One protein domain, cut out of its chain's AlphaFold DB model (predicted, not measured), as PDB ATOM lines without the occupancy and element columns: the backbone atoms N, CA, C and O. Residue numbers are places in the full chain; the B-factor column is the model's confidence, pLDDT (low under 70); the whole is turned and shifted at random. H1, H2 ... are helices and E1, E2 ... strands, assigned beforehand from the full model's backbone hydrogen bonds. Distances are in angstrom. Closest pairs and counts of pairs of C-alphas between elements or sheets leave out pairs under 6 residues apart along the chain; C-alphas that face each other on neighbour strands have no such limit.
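Overview. This is residues 215 to 336 of the 341 residues of an uncharacterized protein of Lysinibacillus sp. B2A1 (UniProt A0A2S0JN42). A long, strongly twisted three-stranded ribbon, E1, E2 and E3, has a small head of two helices, H2 and H3, at one end, where E2 runs into H2. From the other end of the ribbon the chain turns back and leads through H4 to H5, away from the sheet and far from the head, and the outline is an open one; the short H1 lies over one face of the ribbon. The printed part has 122 residues, with five named helices and three named strands in the order H1 E1 E2 H2 H3 E3 H4 H5; the sheet order is E1 E2 E3, antiparallel throughout, and the class is mixed, helices and strands. It is loose, with a radius of gyration of the C-alphas of 17.8 A and spans of 46 by 41 by 24 A.

Arrangement. E2, residues 241 to 249, is the inner strand. E1, residues 230 to 236, is an edge strand and forms a hairpin with E2, at 155 degrees between directions; N 232 and O 245 are 3.0 A apart, within hydrogen-bond range. E3, residues 283 to 292, is the other edge strand, antiparallel to E2 at 160 degrees; N 246 and O 286 are 2.9 A apart. H1, residues 215 to 219, is on the sheet, over E2, at a height over the sheet of 9.1 A; its closest C-alphas to E2 are those of Phe 215 and Ile 247, 7.9 A. H2, residues 250 to 256, only grazes the sheet, with residues 250 to 254. It touches H3, residues 263 to 270, at a steep tilt of 67 degrees, opposite ways; the closest C-alphas are those of Pro 251 and Ala 269, 4.5 A. H4, residues 305 to 309, and H5, residues 322 to 334, are near each other and neither is on the sheet. H3 and H5 are apart. In H1 to H5 every O i to N i+4 pair is within hydrogen-bond range.

Along the chain. E3 is 27.2 A long, E2 26.3 A and E1 19.9 A. H5 measures 18.4 A, H3 10.7 A, H2 10.1 A, H1 6.2 A and H4 6.1 A. H1 begins at C-alpha 215 (-30.090, -38.395, -38.283), E3 ends at C-alpha 292 (-45.525, -32.619, -24.491) and H5 ends at C-alpha 334 (-24.472, -18.522, -13.953).

Size, cuts and confidence. The two C-alphas farthest apart, those of Thr 225 and Gly 336, are 47.7 A apart. The printed part has no cut. The links H3 to E3, E3 to H4 and H4 to H5 are long, each of 12 residues. The mean pLDDT of the printed part is 85.2; residues 295 to 300, 314 to 315 and 336 are under 70.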
ATOM      1  N   PHE A 215     -30.646 -39.303 -37.290       92.81
ATOM      2  CA  PHE A 215     -30.090 -38.395 -38.283       92.81
ATOM      3  C   PHE A 215     -29.305 -39.156 -39.354       92.81
ATOM      4  O   PHE A 215     -29.595 -38.989 -40.535       92.81
ATOM      5  N   ASN A 216     -28.391 -40.045 -38.956       92.75
ATOM      6  CA  ASN A 216     -27.591 -40.830 -39.898       92.75
ATOM      7  C   ASN A 216     -28.447 -41.764 -40.769       92.75
ATOM      8  O   ASN A 216     -28.277 -41.808 -41.984       92.75
ATOM      9  N   GLU A 217     -29.434 -42.440 -40.179       93.38
ATOM     10  CA  GLU A 217     -30.380 -43.276 -40.931       93.38
ATOM     11  C   GLU A 217     -31.171 -42.480 -41.980       93.38
ATOM     12  O   GLU A 217     -31.554 -43.023 -43.017       93.38
ATOM     13  N   LEU A 218     -31.483 -41.211 -41.696       93.50
ATOM     14  CA  LEU A 218     -32.220 -40.350 -42.616       93.50
ATOM     15  C   LEU A 218     -31.313 -39.794 -43.712       93.50
ATOM     16  O   LEU A 218     -31.721 -39.832 -44.869       93.50
ATOM     17  N   ILE A 219     -30.096 -39.337 -43.392       92.62
ATOM     18  CA  ILE A 219     -29.169 -38.820 -44.414       92.62
ATOM     19  C   ILE A 219     -28.722 -39.908 -45.394       92.62
ATOM     20  O   ILE A 219     -28.578 -39.612 -46.575       92.62
ATOM     21  N   GLU A 220     -28.583 -41.164 -44.956       90.50
ATOM     22  CA  GLU A 220     -28.267 -42.292 -45.848       90.50
ATOM     23  C   GLU A 220     -29.355 -42.531 -46.906       90.50
ATOM     24  O   GLU A 220     -29.078 -43.047 -47.988       90.50
ATOM     25  N   LYS A 221     -30.598 -42.133 -46.616       89.69
ATOM     26  CA  LYS A 221     -31.737 -42.255 -47.537       89.69
ATOM     27  C   LYS A 221     -31.896 -41.042 -48.452       89.69
ATOM     28  O   LYS A 221     -32.703 -41.099 -49.380       89.69
ATOM     29  N   ILE A 222     -31.166 -39.950 -48.206       89.19
ATOM     30  CA  ILE A 222     -31.231 -38.742 -49.032       89.19
ATOM     31  C   ILE A 222     -30.473 -38.991 -50.336       89.19
ATOM     32  O   ILE A 222     -29.266 -39.216 -50.361       89.19
ATOM     33  N   THR A 223     -31.189 -38.884 -51.448       84.38
ATOM     34  CA  THR A 223     -30.623 -38.904 -52.801       84.38
ATOM     35  C   THR A 223     -30.507 -37.482 -53.363       84.38
ATOM     36  O   THR A 223     -31.184 -36.573 -52.875       84.38
ATOM     37  N   PRO A 224     -29.732 -37.250 -54.443       79.19
ATOM     38  CA  PRO A 224     -29.641 -35.931 -55.084       79.19
ATOM     39  C   PRO A 224     -30.979 -35.344 -55.567       79.19
ATOM     40  O   PRO A 224     -31.064 -34.145 -55.817       79.19
ATOM     41  N   THR A 225     -32.015 -36.176 -55.719       81.31
ATOM     42  CA  THR A 225     -33.368 -35.769 -56.129       81.31
ATOM     43  C   THR A 225     -34.315 -35.536 -54.952       81.31
ATOM     44  O   THR A 225     -35.443 -35.089 -55.158       81.31
ATOM     45  N   THR A 226     -33.887 -35.830 -53.723       86.06
ATOM     46  CA  THR A 226     -34.705 -35.641 -52.522       86.06
ATOM     47  C   THR A 226     -34.906 -34.150 -52.255       86.06
ATOM     48  O   THR A 226     -33.946 -33.381 -52.185       86.06
ATOM     49  N   ALA A 227     -36.163 -33.733 -52.097       88.06
ATOM     50  CA  ALA A 227     -36.494 -32.364 -51.725       88.06
ATOM     51  C   ALA A 227     -36.190 -32.129 -50.236       88.06
ATOM     52  O   ALA A 227     -36.581 -32.927 -49.387       88.06
ATOM     53  N   LEU A 228     -35.504 -31.024 -49.931       92.31
ATOM     54  CA  LEU A 228     -35.160 -30.607 -48.570       92.31
ATOM     55  C   LEU A 228     -35.873 -29.288 -48.217       92.31
ATOM     56  O   LEU A 228     -36.054 -28.451 -49.109       92.31
ATOM     57  N   PRO A 229     -36.272 -29.083 -46.947       94.81
ATOM     58  CA  PRO A 229     -35.904 -29.887 -45.781       94.81
ATOM     59  C   PRO A 229     -36.702 -31.184 -45.639       94.81
ATOM     60  O   PRO A 229     -37.887 -31.230 -45.960       94.81
ATOM     61  N   LEU A 230     -36.059 -32.218 -45.095       94.19
ATOM     62  CA  LEU A 230     -36.751 -33.433 -44.666       94.19
ATOM     63  C   LEU A 230     -37.215 -33.254 -43.219       94.19
ATOM     64  O   LEU A 230     -36.394 -33.050 -42.325       94.19
ATOM     65  N   GLU A 231     -38.522 -33.329 -42.988       94.31
ATOM     66  CA  GLU A 231     -39.095 -33.214 -41.647       94.31
ATOM     67  C   GLU A 231     -39.208 -34.589 -40.986       94.31
ATOM     68  O   GLU A 231     -39.637 -35.561 -41.608       94.31
ATOM     69  N   PHE A 232     -38.853 -34.671 -39.706       93.31
ATOM     70  CA  PHE A 232     -39.095 -35.861 -38.899       93.31
ATOM     71  C   PHE A 232     -39.354 -35.487 -37.443       93.31
ATOM     72  O   PHE A 232     -39.048 -34.385 -36.986       93.31
ATOM     73  N   ASN A 233     -39.942 -36.415 -36.702       90.44
ATOM     74  CA  ASN A 233     -40.130 -36.293 -35.267       90.44
ATOM     75  C   ASN A 233     -39.947 -37.652 -34.607       90.44
ATOM     76  O   ASN A 233     -39.995 -38.687 -35.278       90.44
ATOM     77  N   TYR A 234     -39.710 -37.641 -33.303       87.62
ATOM     78  CA  TYR A 234     -39.744 -38.856 -32.507       87.62
ATOM     79  C   TYR A 234     -40.160 -38.548 -31.065       87.62
ATOM     80  O   TYR A 234     -40.039 -37.410 -30.598       87.62
ATOM     81  N   ASP A 235     -40.680 -39.573 -30.392       85.06
ATOM     82  CA  ASP A 235     -41.166 -39.508 -29.017       85.06
ATOM     83  C   ASP A 235     -40.068 -39.940 -28.035       85.06
ATOM     84  O   ASP A 235     -39.474 -41.010 -28.166       85.06
ATOM     85  N   GLU A 236     -39.801 -39.108 -27.033       82.56
ATOM     86  CA  GLU A 236     -38.979 -39.446 -25.875       82.56
ATOM     87  C   GLU A 236     -39.884 -39.988 -24.767       82.56
ATOM     88  O   GLU A 236     -40.410 -39.235 -23.947       82.56
ATOM     89  N   GLU A 237     -40.048 -41.313 -24.738       75.06
ATOM     90  CA  GLU A 237     -40.912 -42.026 -23.781       75.06
ATOM     91  C   GLU A 237     -40.595 -41.686 -22.317       75.06
ATOM     92  O   GLU A 237     -41.490 -41.605 -21.483       75.06
ATOM     93  N   GLN A 238     -39.319 -41.441 -22.005       72.38
ATOM     94  CA  GLN A 238     -38.857 -41.148 -20.645       72.38
ATOM     95  C   GLN A 238     -39.308 -39.772 -20.139       72.38
ATOM     96  O   GLN A 238     -39.427 -39.580 -18.932       72.38
ATOM     97  N   THR A 239     -39.539 -38.822 -21.044       74.31
ATOM     98  CA  THR A 239     -39.966 -37.454 -20.710       74.31
ATOM     99  C   THR A 239     -41.392 -37.154 -21.160       74.31
ATOM    100  O   THR A 239     -41.917 -36.109 -20.802       74.31
ATOM    101  N   GLY A 240     -42.024 -38.032 -21.949       80.31
ATOM    102  CA  GLY A 240     -43.351 -37.788 -22.528       80.31
ATOM    103  C   GLY A 240     -43.356 -36.645 -23.548       80.31
ATOM    104  O   GLY A 240     -44.357 -35.945 -23.701       80.31
ATOM    105  N   VAL A 241     -42.223 -36.423 -24.221       85.38
ATOM    106  CA  VAL A 241     -42.005 -35.268 -25.103       85.38
ATOM    107  C   VAL A 241     -41.800 -35.733 -26.538       85.38
ATOM    108  O   VAL A 241     -40.966 -36.593 -26.802       85.38
ATOM    109  N   ARG A 242     -42.507 -35.109 -27.476       88.06
ATOM    110  CA  ARG A 242     -42.294 -35.236 -28.915       88.06
ATOM    111  C   ARG A 242     -41.425 -34.096 -29.418       88.06
ATOM    112  O   ARG A 242     -41.697 -32.925 -29.155       88.06
ATOM    113  N   ILE A 243     -40.395 -34.430 -30.184       88.75
ATOM    114  CA  ILE A 243     -39.439 -33.445 -30.692       88.75
ATOM    115  C   ILE A 243     -39.470 -33.433 -32.211       88.75
ATOM    116  O   ILE A 243     -39.391 -34.485 -32.842       88.75
ATOM    117  N   PHE A 244     -39.558 -32.237 -32.790       91.56
ATOM    118  CA  PHE A 244     -39.693 -32.028 -34.226       91.56
ATOM    119  C   PHE A 244     -38.430 -31.413 -34.811       91.56
ATOM    120  O   PHE A 244     -37.941 -30.387 -34.332       91.56
ATOM    121  N   PHE A 245     -37.950 -32.010 -35.895       93.88
ATOM    122  CA  PHE A 245     -36.716 -31.637 -36.563       93.88
ATOM    123  C   PHE A 245     -36.891 -31.481 -38.068       93.88
ATOM    124  O   PHE A 245     -37.760 -32.090 -38.695       93.88
ATOM    125  N   ARG A 246     -35.983 -30.697 -38.645       95.50
ATOM    126  CA  ARG A 246     -35.747 -30.583 -40.082       95.50
ATOM    127  C   ARG A 246     -34.299 -30.910 -40.395       95.50
ATOM    128  O   ARG A 246     -33.397 -30.411 -39.726       95.50
ATOM    129  N   ILE A 247     -34.078 -31.709 -41.429       95.88
ATOM    130  CA  ILE A 247     -32.757 -31.920 -42.017       95.88
ATOM    131  C   ILE A 247     -32.624 -31.005 -43.218       95.88
ATOM    132  O   ILE A 247     -33.463 -31.018 -44.121       95.88
ATOM    133  N   TRP A 248     -31.539 -30.251 -43.232       95.62
ATOM    134  CA  TRP A 248     -31.188 -29.334 -44.297       95.62
ATOM    135  C   TRP A 248     -29.864 -29.724 -44.927       95.62
ATOM    136  O   TRP A 248     -28.999 -30.300 -44.271       95.62
ATOM    137  N   ASP A 249     -29.689 -29.317 -46.177       93.56
ATOM    138  CA  ASP A 249     -28.372 -29.128 -46.768       93.56
ATOM    139  C   ASP A 249     -28.104 -27.628 -46.969       93.56
ATOM    140  O   ASP A 249     -29.019 -26.795 -46.913       93.56
ATOM    141  N   ARG A 250     -26.841 -27.240 -47.176       91.88
ATOM    142  CA  ARG A 250     -26.491 -25.815 -47.308       91.88
ATOM    143  C   ARG A 250     -27.228 -25.119 -48.468       91.88
ATOM    144  O   ARG A 250     -27.694 -23.991 -48.251       91.88
ATOM    145  N   PRO A 251     -27.358 -25.721 -49.672       93.12
ATOM    146  CA  PRO A 251     -28.119 -25.132 -50.771       93.12
ATOM    147  C   PRO A 251     -29.591 -24.868 -50.428       93.12
ATOM    148  O   PRO A 251     -30.047 -23.729 -50.550       93.12
ATOM    149  N   SER A 252     -30.327 -25.892 -49.977       93.44
ATOM    150  CA  SER A 252     -31.764 -25.794 -49.682       93.44
ATOM    151  C   SER A 252     -32.037 -24.772 -48.586       93.44
ATOM    152  O   SER A 252     -32.923 -23.929 -48.740       93.44
ATOM    153  N   PHE A 253     -31.213 -24.755 -47.536       94.94
ATOM    154  CA  PHE A 253     -31.346 -23.788 -46.453       94.94
ATOM    155  C   PHE A 253     -31.120 -22.351 -46.927       94.94
ATOM    156  O   PHE A 253     -31.889 -21.452 -46.579       94.94
ATOM    157  N   THR A 254     -30.091 -22.128 -47.749       93.50
ATOM    158  CA  THR A 254     -29.767 -20.800 -48.299       93.50
ATOM    159  C   THR A 254     -30.897 -20.280 -49.186       93.50
ATOM    160  O   THR A 254     -31.254 -19.105 -49.109       93.50
ATOM    161  N   ILE A 255     -31.486 -21.152 -50.010       93.56
ATOM    162  CA  ILE A 255     -32.606 -20.805 -50.894       93.56
ATOM    163  C   ILE A 255     -33.863 -20.482 -50.074       93.56
ATOM    164  O   ILE A 255     -34.501 -19.456 -50.325       93.56
ATOM    165  N   ALA A 256     -34.192 -21.305 -49.072       94.38
ATOM    166  CA  ALA A 256     -35.335 -21.084 -48.185       94.38
ATOM    167  C   ALA A 256     -35.218 -19.764 -47.397       94.38
ATOM    168  O   ALA A 256     -36.209 -19.068 -47.190       94.38
ATOM    169  N   HIS A 257     -33.994 -19.368 -47.044       94.31
ATOM    170  CA  HIS A 257     -33.695 -18.157 -46.279       94.31
ATOM    171  C   HIS A 257     -33.056 -17.055 -47.129       94.31
ATOM    172  O   HIS A 257     -32.217 -16.295 -46.645       94.31
ATOM    173  N   ARG A 258     -33.454 -16.933 -48.402       93.62
ATOM    174  CA  ARG A 258     -32.869 -15.986 -49.373       93.62
ATOM    175  C   ARG A 258     -32.743 -14.537 -48.879       93.62
ATOM    176  O   ARG A 258     -31.880 -13.806 -49.337       93.62
ATOM    177  N   ASN A 259     -33.582 -14.100 -47.942       94.00
ATOM    178  CA  ASN A 259     -33.523 -12.759 -47.352       94.00
ATOM    179  C   ASN A 259     -32.315 -12.533 -46.422       94.00
ATOM    180  O   ASN A 259     -32.004 -11.386 -46.118       94.00
ATOM    181  N   ARG A 260     -31.643 -13.595 -45.964       92.94
ATOM    182  CA  ARG A 260     -30.472 -13.535 -45.071       92.94
ATOM    183  C   ARG A 260     -29.135 -13.673 -45.798       92.94
ATOM    184  O   ARG A 260     -28.088 -13.560 -45.167       92.94
ATOM    185  N   TYR A 261     -29.159 -13.917 -47.106       92.62
ATOM    186  CA  TYR A 261     -27.970 -14.201 -47.900       92.62
ATOM    187  C   TYR A 261     -27.806 -13.211 -49.052       92.62
ATOM    188  O   TYR A 261     -28.763 -12.619 -49.548       92.62
ATOM    189  N   SER A 262     -26.562 -13.035 -49.494       93.69
ATOM    190  CA  SER A 262     -26.260 -12.201 -50.657       93.69
ATOM    191  C   SER A 262     -26.814 -12.818 -51.948       93.69
ATOM    192  O   SER A 262     -26.935 -14.040 -52.058       93.69
ATOM    193  N   ARG A 263     -27.065 -11.989 -52.975       93.06
ATOM    194  CA  ARG A 263     -27.454 -12.472 -54.319       93.06
ATOM    195  C   ARG A 263     -26.466 -13.503 -54.866       93.06
ATOM    196  O   ARG A 263     -26.882 -14.505 -55.433       93.06
ATOM    197  N   TYR A 264     -25.173 -13.286 -54.634       93.50
ATOM    198  CA  TYR A 264     -24.116 -14.200 -55.057       93.50
ATOM    199  C   TYR A 264     -24.235 -15.582 -54.396       93.50
ATOM    200  O   TYR A 264     -24.177 -16.603 -55.076       93.50
ATOM    201  N   SER A 265     -24.447 -15.620 -53.078       91.88
ATOM    202  CA  SER A 265     -24.636 -16.864 -52.322       91.88
ATOM    203  C   SER A 265     -25.866 -17.636 -52.798       91.88
ATOM    204  O   SER A 265     -25.808 -18.853 -52.933       91.88
ATOM    205  N   ILE A 266     -26.959 -16.927 -53.094       94.06
ATOM    206  CA  ILE A 266     -28.201 -17.528 -53.593       94.06
ATOM    207  C   ILE A 266     -27.979 -18.168 -54.968       94.06
ATOM    208  O   ILE A 266     -28.386 -19.308 -55.173       94.06
ATOM    209  N   GLU A 267     -27.318 -17.473 -55.896       93.38
ATOM    210  CA  GLU A 267     -27.017 -18.030 -57.223       93.38
ATOM    211  C   GLU A 267     -26.048 -19.218 -57.135       93.38
ATOM    212  O   GLU A 267     -26.283 -20.263 -57.740       93.38
ATOM    213  N   SER A 268     -25.012 -19.124 -56.297       92.12
ATOM    214  CA  SER A 268     -24.096 -20.246 -56.056       92.12
ATOM    215  C   SER A 268     -24.805 -21.456 -55.436       92.12
ATOM    216  O   SER A 268     -24.451 -22.588 -55.763       92.12
ATOM    217  N   ALA A 269     -25.800 -21.239 -54.569       92.12
ATOM    218  CA  ALA A 269     -26.620 -22.295 -53.979       92.12
ATOM    219  C   ALA A 269     -27.547 -22.949 -55.013       92.12
ATOM    220  O   ALA A 269     -27.590 -24.175 -55.093       92.12
ATOM    221  N   LYS A 270     -28.228 -22.155 -55.856       92.00
ATOM    222  CA  LYS A 270     -29.075 -22.667 -56.952       92.00
ATOM    223  C   LYS A 270     -28.297 -23.553 -57.920       92.00
ATOM    224  O   LYS A 270     -28.809 -24.577 -58.359       92.00
ATOM    225  N   HIS A 271     -27.061 -23.169 -58.232       91.88
ATOM    226  CA  HIS A 271     -26.197 -23.904 -59.152       91.88
ATOM    227  C   HIS A 271     -25.283 -24.934 -58.465       91.88
ATOM    228  O   HIS A 271     -24.462 -25.541 -59.149       91.88
ATOM    229  N   ARG A 272     -25.398 -25.131 -57.140       89.25
ATOM    230  CA  ARG A 272     -24.560 -26.050 -56.340       89.25
ATOM    231  C   ARG A 272     -23.055 -25.898 -56.614       89.25
ATOM    232  O   ARG A 272     -22.338 -26.864 -56.857       89.25
ATOM    233  N   GLN A 273     -22.561 -24.663 -56.589       88.75
ATOM    234  CA  GLN A 273     -21.154 -24.344 -56.856       88.75
ATOM    235  C   GLN A 273     -20.371 -24.046 -55.572       88.75
ATOM    236  O   GLN A 273     -20.929 -23.576 -54.578       88.75
ATOM    237  N   LYS A 274     -19.045 -24.231 -55.617       87.56
ATOM    238  CA  LYS A 274     -18.110 -23.888 -54.529       87.56
ATOM    239  C   LYS A 274     -18.489 -24.568 -53.204       87.56
ATOM    240  O   LYS A 274     -18.535 -25.786 -53.139       87.56
ATOM    241  N   ALA A 275     -18.795 -23.791 -52.162       84.19
ATOM    242  CA  ALA A 275     -19.195 -24.286 -50.844       84.19
ATOM    243  C   ALA A 275     -20.571 -24.988 -50.828       84.19
ATOM    244  O   ALA A 275     -20.959 -25.539 -49.801       84.19
ATOM    245  N   TYR A 276     -21.303 -24.932 -51.945       88.50
ATOM    246  CA  TYR A 276     -22.597 -25.576 -52.164       88.50
ATOM    247  C   TYR A 276     -22.500 -26.796 -53.095       88.50
ATOM    248  O   TYR A 276     -23.533 -27.369 -53.440       88.50
ATOM    249  N   SER A 277     -21.292 -27.166 -53.546       85.81
ATOM    250  CA  SER A 277     -21.081 -28.386 -54.334       85.81
ATOM    251  C   SER A 277     -21.290 -29.624 -53.477       85.81
ATOM    252  O   SER A 277     -21.067 -29.578 -52.272       85.81
ATOM    253  N   ASN A 278     -21.678 -30.739 -54.098       83.19
ATOM    254  CA  ASN A 278     -21.950 -31.982 -53.373       83.19
ATOM    255  C   ASN A 278     -20.752 -32.436 -52.516       83.19
ATOM    256  O   ASN A 278     -20.962 -32.831 -51.378       83.19
ATOM    257  N   ASP A 279     -19.520 -32.270 -53.010       82.94
ATOM    258  CA  ASP A 279     -18.291 -32.648 -52.287       82.94
ATOM    259  C   ASP A 279     -18.011 -31.795 -51.037       82.94
ATOM    260  O   ASP A 279     -17.300 -32.231 -50.138       82.94
ATOM    261  N   ASN A 280     -18.549 -30.572 -50.977       82.00
ATOM    262  CA  ASN A 280     -18.336 -29.622 -49.875       82.00
ATOM    263  C   ASN A 280     -19.610 -29.369 -49.052       82.00
ATOM    264  O   ASN A 280     -19.640 -28.472 -48.200       82.00
ATOM    265  N   ASN A 281     -20.686 -30.093 -49.357       82.50
ATOM    266  CA  ASN A 281     -21.983 -29.925 -48.732       82.50
ATOM    267  C   ASN A 281     -22.083 -30.813 -47.492       82.50
ATOM    268  O   ASN A 281     -21.634 -31.953 -47.486       82.50
ATOM    269  N   GLU A 282     -22.724 -30.291 -46.456       88.00
ATOM    270  CA  GLU A 282     -22.955 -31.007 -45.208       88.00
ATOM    271  C   GLU A 282     -24.433 -30.906 -44.859       88.00
ATOM    272  O   GLU A 282     -25.059 -29.855 -45.052       88.00
ATOM    273  N   PHE A 283     -24.972 -31.997 -44.323       92.50
ATOM    274  CA  PHE A 283     -26.305 -32.007 -43.746       92.50
ATOM    275  C   PHE A 283     -26.261 -31.512 -42.306       92.50
ATOM    276  O   PHE A 283     -25.307 -31.775 -41.573       92.50
ATOM    277  N   PHE A 284     -27.313 -30.824 -41.883       92.50
ATOM    278  CA  PHE A 284     -27.453 -30.378 -40.503       92.50
ATOM    279  C   PHE A 284     -28.911 -30.396 -40.053       92.50
ATOM    280  O   PHE A 284     -29.836 -30.463 -40.863       92.50
ATOM    281  N   LEU A 285     -29.091 -30.350 -38.735       92.06
ATOM    282  CA  LEU A 285     -30.389 -30.396 -38.075       92.06
ATOM    283  C   LEU A 285     -30.836 -29.008 -37.625       92.06
ATOM    284  O   LEU A 285     -30.074 -28.260 -37.014       92.06
ATOM    285  N   GLU A 286     -32.106 -28.712 -37.862       91.50
ATOM    286  CA  GLU A 286     -32.840 -27.617 -37.241       91.50
ATOM    287  C   GLU A 286     -33.873 -28.211 -36.278       91.50
ATOM    288  O   GLU A 286     -34.707 -29.028 -36.674       91.50
ATOM    289  N   LEU A 287     -33.821 -27.792 -35.014       90.31
ATOM    290  CA  LEU A 287     -34.876 -28.061 -34.043       90.31
ATOM    291  C   LEU A 287     -36.034 -27.090 -34.296       90.31
ATOM    292  O   LEU A 287     -35.849 -25.878 -34.211       90.31
ATOM    293  N   VAL A 288     -37.216 -27.623 -34.597       90.19
ATOM    294  CA  VAL A 288     -38.396 -26.821 -34.953       90.19
ATOM    295  C   VAL A 288     -39.226 -26.496 -33.718       90.19
ATOM    296  O   VAL A 288     -39.563 -25.338 -33.485       90.19
ATOM    297  N   LYS A 289     -39.589 -27.526 -32.948       87.75
ATOM    298  CA  LYS A 289     -40.375 -27.392 -31.719       87.75
ATOM    299  C   LYS A 289     -40.290 -28.650 -30.861       87.75
ATOM    300  O   LYS A 289     -39.908 -29.724 -31.332       87.75
ATOM    301  N   VAL A 290     -40.707 -28.487 -29.616       87.56
ATOM    302  CA  VAL A 290     -40.821 -29.522 -28.594       87.56
ATOM    303  C   VAL A 290     -42.259 -29.470 -28.080       87.56
ATOM    304  O   VAL A 290     -42.754 -28.386 -27.786       87.56
ATOM    305  N   GLU A 291     -42.948 -30.608 -28.046       86.62
ATOM    306  CA  GLU A 291     -44.332 -30.711 -27.572       86.62
ATOM    307  C   GLU A 291     -44.432 -31.806 -26.516       86.62
ATOM    308  O   GLU A 291     -43.903 -32.898 -26.702       86.62
ATOM    309  N   THR A 292     -45.132 -31.556 -25.418       81.81
ATOM    310  CA  THR A 292     -45.525 -32.619 -24.491       81.81
ATOM    311  C   THR A 292     -46.742 -33.357 -25.013       81.81
ATOM    312  O   THR A 292     -47.635 -32.784 -25.639       81.81
ATOM    313  N   GLN A 293     -46.804 -34.649 -24.711       72.19
ATOM    314  CA  GLN A 293     -47.960 -35.474 -25.050       72.19
ATOM    315  C   GLN A 293     -49.230 -35.064 -24.279       72.19
ATOM    316  O   GLN A 293     -50.333 -35.362 -24.733       72.19
ATOM    317  N   ASP A 294     -49.090 -34.351 -23.156       72.94
ATOM    318  CA  ASP A 294     -50.194 -33.833 -22.335       72.94
ATOM    319  C   ASP A 294     -50.627 -32.391 -22.683       72.94
ATOM    320  O   ASP A 294     -51.609 -31.892 -22.130       72.94
ATOM    321  N   GLY A 295     -49.937 -31.720 -23.613       63.22
ATOM    322  CA  GLY A 295     -50.248 -30.353 -24.037       63.22
ATOM    323  C   GLY A 295     -49.869 -29.254 -23.033       63.22
ATOM    324  O   GLY A 295     -50.287 -28.104 -23.205       63.22
ATOM    325  N   SER A 296     -49.093 -29.571 -21.992       64.75
ATOM    326  CA  SER A 296     -48.534 -28.571 -21.073       64.75
ATOM    327  C   SER A 296     -47.521 -27.655 -21.785       64.75
ATOM    328  O   SER A 296     -46.728 -28.092 -22.613       64.75
ATOM    329  N   ARG A 297     -47.557 -26.343 -21.503       55.25
ATOM    330  CA  ARG A 297     -46.716 -25.342 -22.201       55.25
ATOM    331  C   ARG A 297     -45.272 -25.248 -21.693       55.25
ATOM    332  O   ARG A 297     -44.451 -24.656 -22.388       55.25
ATOM    333  N   ASP A 298     -44.966 -25.822 -20.532       55.56
ATOM    334  CA  ASP A 298     -43.626 -25.790 -19.942       55.56
ATOM    335  C   ASP A 298     -42.895 -27.091 -20.264       55.56
ATOM    336  O   ASP A 298     -42.951 -28.064 -19.515       55.56
ATOM    337  N   THR A 299     -42.227 -27.125 -21.416       61.97
ATOM    338  CA  THR A 299     -41.485 -28.308 -21.862       61.97
ATOM    339  C   THR A 299     -40.009 -27.971 -21.994       61.97
ATOM    340  O   THR A 299     -39.637 -27.136 -22.822       61.97
ATOM    341  N   GLU A 300     -39.154 -28.626 -21.208       66.00
ATOM    342  CA  GLU A 300     -37.708 -28.539 -21.405       66.00
ATOM    343  C   GLU A 300     -37.299 -29.348 -22.643       66.00
ATOM    344  O   GLU A 300     -37.560 -30.549 -22.764       66.00
ATOM    345  N   GLY A 301     -36.648 -28.672 -23.589       74.44
ATOM    346  CA  GLY A 301     -36.062 -29.281 -24.774       74.44
ATOM    347  C   GLY A 301     -34.771 -30.045 -24.461       74.44
ATOM    348  O   GLY A 301     -34.672 -30.785 -23.481       74.44
ATOM    349  N   PHE A 302     -33.763 -29.942 -25.317       81.81
ATOM    350  CA  PHE A 302     -32.433 -30.464 -25.015       81.81
ATOM    351  C   PHE A 302     -31.696 -29.559 -24.027       81.81
ATOM    352  O   PHE A 302     -31.665 -28.341 -24.168       81.81
ATOM    353  N   TRP A 303     -30.976 -30.181 -23.091       81.19
ATOM    354  CA  TRP A 303     -30.171 -29.494 -22.070       81.19
ATOM    355  C   TRP A 303     -29.107 -28.533 -22.634       81.19
ATOM    356  O   TRP A 303     -28.568 -27.707 -21.903       81.19
ATOM    357  N   PHE A 304     -28.754 -28.666 -23.915       83.81
ATOM    358  CA  PHE A 304     -27.741 -27.852 -24.586       83.81
ATOM    359  C   PHE A 304     -28.330 -26.742 -25.468       83.81
ATOM    360  O   PHE A 304     -27.565 -26.031 -26.121       83.81
ATOM    361  N   GLU A 305     -29.653 -26.569 -25.523       84.00
ATOM    362  CA  GLU A 305     -30.275 -25.530 -26.355       84.00
ATOM    363  C   GLU A 305     -29.791 -24.131 -25.986       84.00
ATOM    364  O   GLU A 305     -29.437 -23.350 -26.871       84.00
ATOM    365  N   ASP A 306     -29.672 -23.848 -24.691       82.38
ATOM    366  CA  ASP A 306     -29.135 -22.578 -24.209       82.38
ATOM    367  C   ASP A 306     -27.671 -22.391 -24.625       82.38
ATOM    368  O   ASP A 306     -27.263 -21.289 -24.991       82.38
ATOM    369  N   LEU A 307     -26.882 -23.474 -24.681       83.56
ATOM    370  CA  LEU A 307     -25.491 -23.414 -25.144       83.56
ATOM    371  C   LEU A 307     -25.392 -23.030 -26.628       83.56
ATOM    372  O   LEU A 307     -24.477 -22.302 -27.031       83.56
ATOM    373  N   ILE A 308     -26.326 -23.520 -27.447       83.44
ATOM    374  CA  ILE A 308     -26.422 -23.164 -28.867       83.44
ATOM    375  C   ILE A 308     -26.910 -21.721 -29.009       83.44
ATOM    376  O   ILE A 308     -26.302 -20.942 -29.747       83.44
ATOM    377  N   ARG A 309     -27.968 -21.346 -28.278       82.19
ATOM    378  CA  ARG A 309     -28.578 -20.010 -28.320       82.19
ATOM    379  C   ARG A 309     -27.579 -18.919 -27.939       82.19
ATOM    380  O   ARG A 309     -27.465 -17.920 -28.644       82.19
ATOM    381  N   GLU A 310     -26.782 -19.161 -26.902       82.62
ATOM    382  CA  GLU A 310     -25.726 -18.250 -26.449       82.62
ATOM    383  C   GLU A 310     -24.436 -18.350 -27.287       82.62
ATOM    384  O   GLU A 310     -23.468 -17.624 -27.054       82.62
ATOM    385  N   SER A 311     -24.401 -19.216 -28.307       79.81
ATOM    386  CA  SER A 311     -23.246 -19.408 -29.195       79.81
ATOM    387  C   SER A 311     -21.948 -19.735 -28.442       79.81
ATOM    388  O   SER A 311     -20.871 -19.280 -28.835       79.81
ATOM    389  N   VAL A 312     -22.030 -20.511 -27.357       81.25
ATOM    390  CA  VAL A 312     -20.865 -20.863 -26.521       81.25
ATOM    391  C   VAL A 312     -20.198 -22.186 -26.917       81.25
ATOM    392  O   VAL A 312     -19.089 -22.455 -26.468       81.25
ATOM    393  N   LEU A 313     -20.819 -22.994 -27.785       75.12
ATOM    394  CA  LEU A 313     -20.240 -24.266 -28.253       75.12
ATOM    395  C   LEU A 313     -19.160 -24.094 -29.335       75.12
ATOM    396  O   LEU A 313     -18.159 -24.801 -29.309       75.12
ATOM    397  N   ASN A 314     -19.344 -23.153 -30.267       64.81
ATOM    398  CA  ASN A 314     -18.490 -23.013 -31.461       64.81
ATOM    399  C   ASN A 314     -17.660 -21.725 -31.498       64.81
ATOM    400  O   ASN A 314     -16.890 -21.507 -32.433       64.81
ATOM    401  N   GLN A 315     -17.827 -20.840 -30.520       66.31
ATOM    402  CA  GLN A 315     -17.148 -19.553 -30.494       66.31
ATOM    403  C   GLN A 315     -16.524 -19.304 -29.132       66.31
ATOM    404  O   GLN A 315     -17.108 -19.627 -28.099       66.31
ATOM    405  N   SER A 316     -15.352 -18.664 -29.135       71.00
ATOM    406  CA  SER A 316     -14.752 -18.190 -27.894       71.00
ATOM    407  C   SER A 316     -15.745 -17.277 -27.156       71.00
ATOM    408  O   SER A 316     -16.378 -16.424 -27.789       71.00
ATOM    409  N   PRO A 317     -15.841 -17.360 -25.817       71.38
ATOM    410  CA  PRO A 317     -16.594 -16.390 -25.020       71.38
ATOM    411  C   PRO A 317     -16.151 -14.938 -25.268       71.38
ATOM    412  O   PRO A 317     -16.915 -14.004 -25.053       71.38
ATOM    413  N   SER A 318     -14.923 -14.750 -25.764       75.56
ATOM    414  CA  SER A 318     -14.337 -13.454 -26.107       75.56
ATOM    415  C   SER A 318     -14.609 -12.972 -27.539       75.56
ATOM    416  O   SER A 318     -14.076 -11.928 -27.916       75.56
ATOM    417  N   SER A 319     -15.375 -13.698 -28.363       75.62
ATOM    418  CA  SER A 319     -15.681 -13.294 -29.745       75.62
ATOM    419  C   SER A 319     -17.109 -12.763 -29.907       75.62
ATOM    420  O   SER A 319     -18.047 -13.253 -29.271       75.62
ATOM    421  N   GLY A 320     -17.273 -11.792 -30.810       82.12
ATOM    422  CA  GLY A 320     -18.527 -11.064 -31.052       82.12
ATOM    423  C   GLY A 320     -18.413  -9.578 -30.701       82.12
ATOM    424  O   GLY A 320     -17.319  -9.084 -30.420       82.12
ATOM    425  N   SER A 321     -19.541  -8.867 -30.721       85.38
ATOM    426  CA  SER A 321     -19.646  -7.503 -30.184       85.38
ATOM    427  C   SER A 321     -19.491  -7.491 -28.657       85.38
ATOM    428  O   SER A 321     -19.659  -8.522 -28.008       85.38
ATOM    429  N   GLU A 322     -19.206  -6.333 -28.056       85.31
ATOM    430  CA  GLU A 322     -19.094  -6.214 -26.589       85.31
ATOM    431  C   GLU A 322     -20.363  -6.684 -25.860       85.31
ATOM    432  O   GLU A 322     -20.286  -7.404 -24.867       85.31
ATOM    433  N   GLU A 323     -21.542  -6.399 -26.413       86.75
ATOM    434  CA  GLU A 323     -22.816  -6.875 -25.868       86.75
ATOM    435  C   GLU A 323     -22.946  -8.411 -25.936       86.75
ATOM    436  O   GLU A 323     -23.471  -9.047 -25.024       86.75
ATOM    437  N   GLN A 324     -22.458  -9.039 -27.013       83.62
ATOM    438  CA  GLN A 324     -22.433 -10.501 -27.129       83.62
ATOM    439  C   GLN A 324     -21.443 -11.131 -26.146       83.62
ATOM    440  O   GLN A 324     -21.767 -12.148 -25.535       83.62
ATOM    441  N   LYS A 325     -20.265 -10.527 -25.964       86.12
ATOM    442  CA  LYS A 325     -19.264 -10.999 -24.998       86.12
ATOM    443  C   LYS A 325     -19.807 -10.945 -23.572       86.12
ATOM    444  O   LYS A 325     -19.678 -11.927 -22.846       86.12
ATOM    445  N   GLU A 326     -20.456  -9.849 -23.183       86.81
ATOM    446  CA  GLU A 326     -20.995  -9.705 -21.827       86.81
ATOM    447  C   GLU A 326     -22.170 -10.662 -21.567       86.81
ATOM    448  O   GLU A 326     -22.234 -11.272 -20.499       86.81
ATOM    449  N   ARG A 327     -23.043 -10.898 -22.561       85.88
ATOM    450  CA  ARG A 327     -24.092 -11.934 -22.474       85.88
ATOM    451  C   ARG A 327     -23.508 -13.333 -22.268       85.88
ATOM    452  O   ARG A 327     -23.842 -13.984 -21.277       85.88
ATOM    453  N   LYS A 328     -22.564 -13.746 -23.124       86.75
ATOM    454  CA  LYS A 328     -21.862 -15.039 -23.010       86.75
ATOM    455  C   LYS A 328     -21.187 -15.194 -21.651       86.75
ATOM    456  O   LYS A 328     -21.282 -16.240 -21.016       86.75
ATOM    457  N   LYS A 329     -20.519 -14.142 -21.180       84.06
ATOM    458  CA  LYS A 329     -19.839 -14.118 -19.885       84.06
ATOM    459  C   LYS A 329     -20.829 -14.282 -18.731       84.06
ATOM    460  O   LYS A 329     -20.601 -15.131 -17.875       84.06
ATOM    461  N   LYS A 330     -21.940 -13.537 -18.722       86.62
ATOM    462  CA  LYS A 330     -22.989 -13.645 -17.694       86.62
ATOM    463  C   LYS A 330     -23.605 -15.046 -17.657       86.62
ATOM    464  O   LYS A 330     -23.778 -15.600 -16.575       86.62
ATOM    465  N   PHE A 331     -23.872 -15.631 -18.821       86.44
ATOM    466  CA  PHE A 331     -24.379 -16.996 -18.943       86.44
ATOM    467  C   PHE A 331     -23.374 -18.042 -18.424       86.44
ATOM    468  O   PHE A 331     -23.713 -18.900 -17.616       86.44
ATOM    469  N   LEU A 332     -22.095 -17.942 -18.790       83.25
ATOM    470  CA  LEU A 332     -21.070 -18.865 -18.280       83.25
ATOM    471  C   LEU A 332     -20.795 -18.687 -16.779       83.25
ATOM    472  O   LEU A 332     -20.403 -19.646 -16.110       83.25
ATOM    473  N   MET A 333     -20.987 -17.477 -16.242       82.69
ATOM    474  CA  MET A 333     -20.938 -17.231 -14.801       82.69
ATOM    475  C   MET A 333     -22.103 -17.896 -14.067       82.69
ATOM    476  O   MET A 333     -21.866 -18.480 -13.013       82.69
ATOM    477  N   SER A 334     -23.330 -17.863 -14.605       82.31
ATOM    478  CA  SER A 334     -24.472 -18.522 -13.953       82.31
ATOM    479  C   SER A 334     -24.325 -20.046 -13.903       82.31
ATOM    480  O   SER A 334     -24.827 -20.673 -12.977       82.31
ATOM    481  N   TRP A 335     -23.563 -20.629 -14.832       75.50
ATOM    482  CA  TRP A 335     -23.196 -22.051 -14.831       75.50
ATOM    483  C   TRP A 335     -21.951 -22.367 -13.979       75.50
ATOM    484  O   TRP A 335     -21.547 -23.525 -13.883       75.50
ATOM    485  N   GLY A 336     -21.293 -21.361 -13.388       69.75
ATOM    486  CA  GLY A 336     -20.071 -21.535 -12.591       69.75
ATOM    487  C   GLY A 336     -18.818 -21.914 -13.398       69.75
ATOM    488  O   GLY A 336     -17.800 -22.292 -12.818       69.75
TER     489      GLY A 336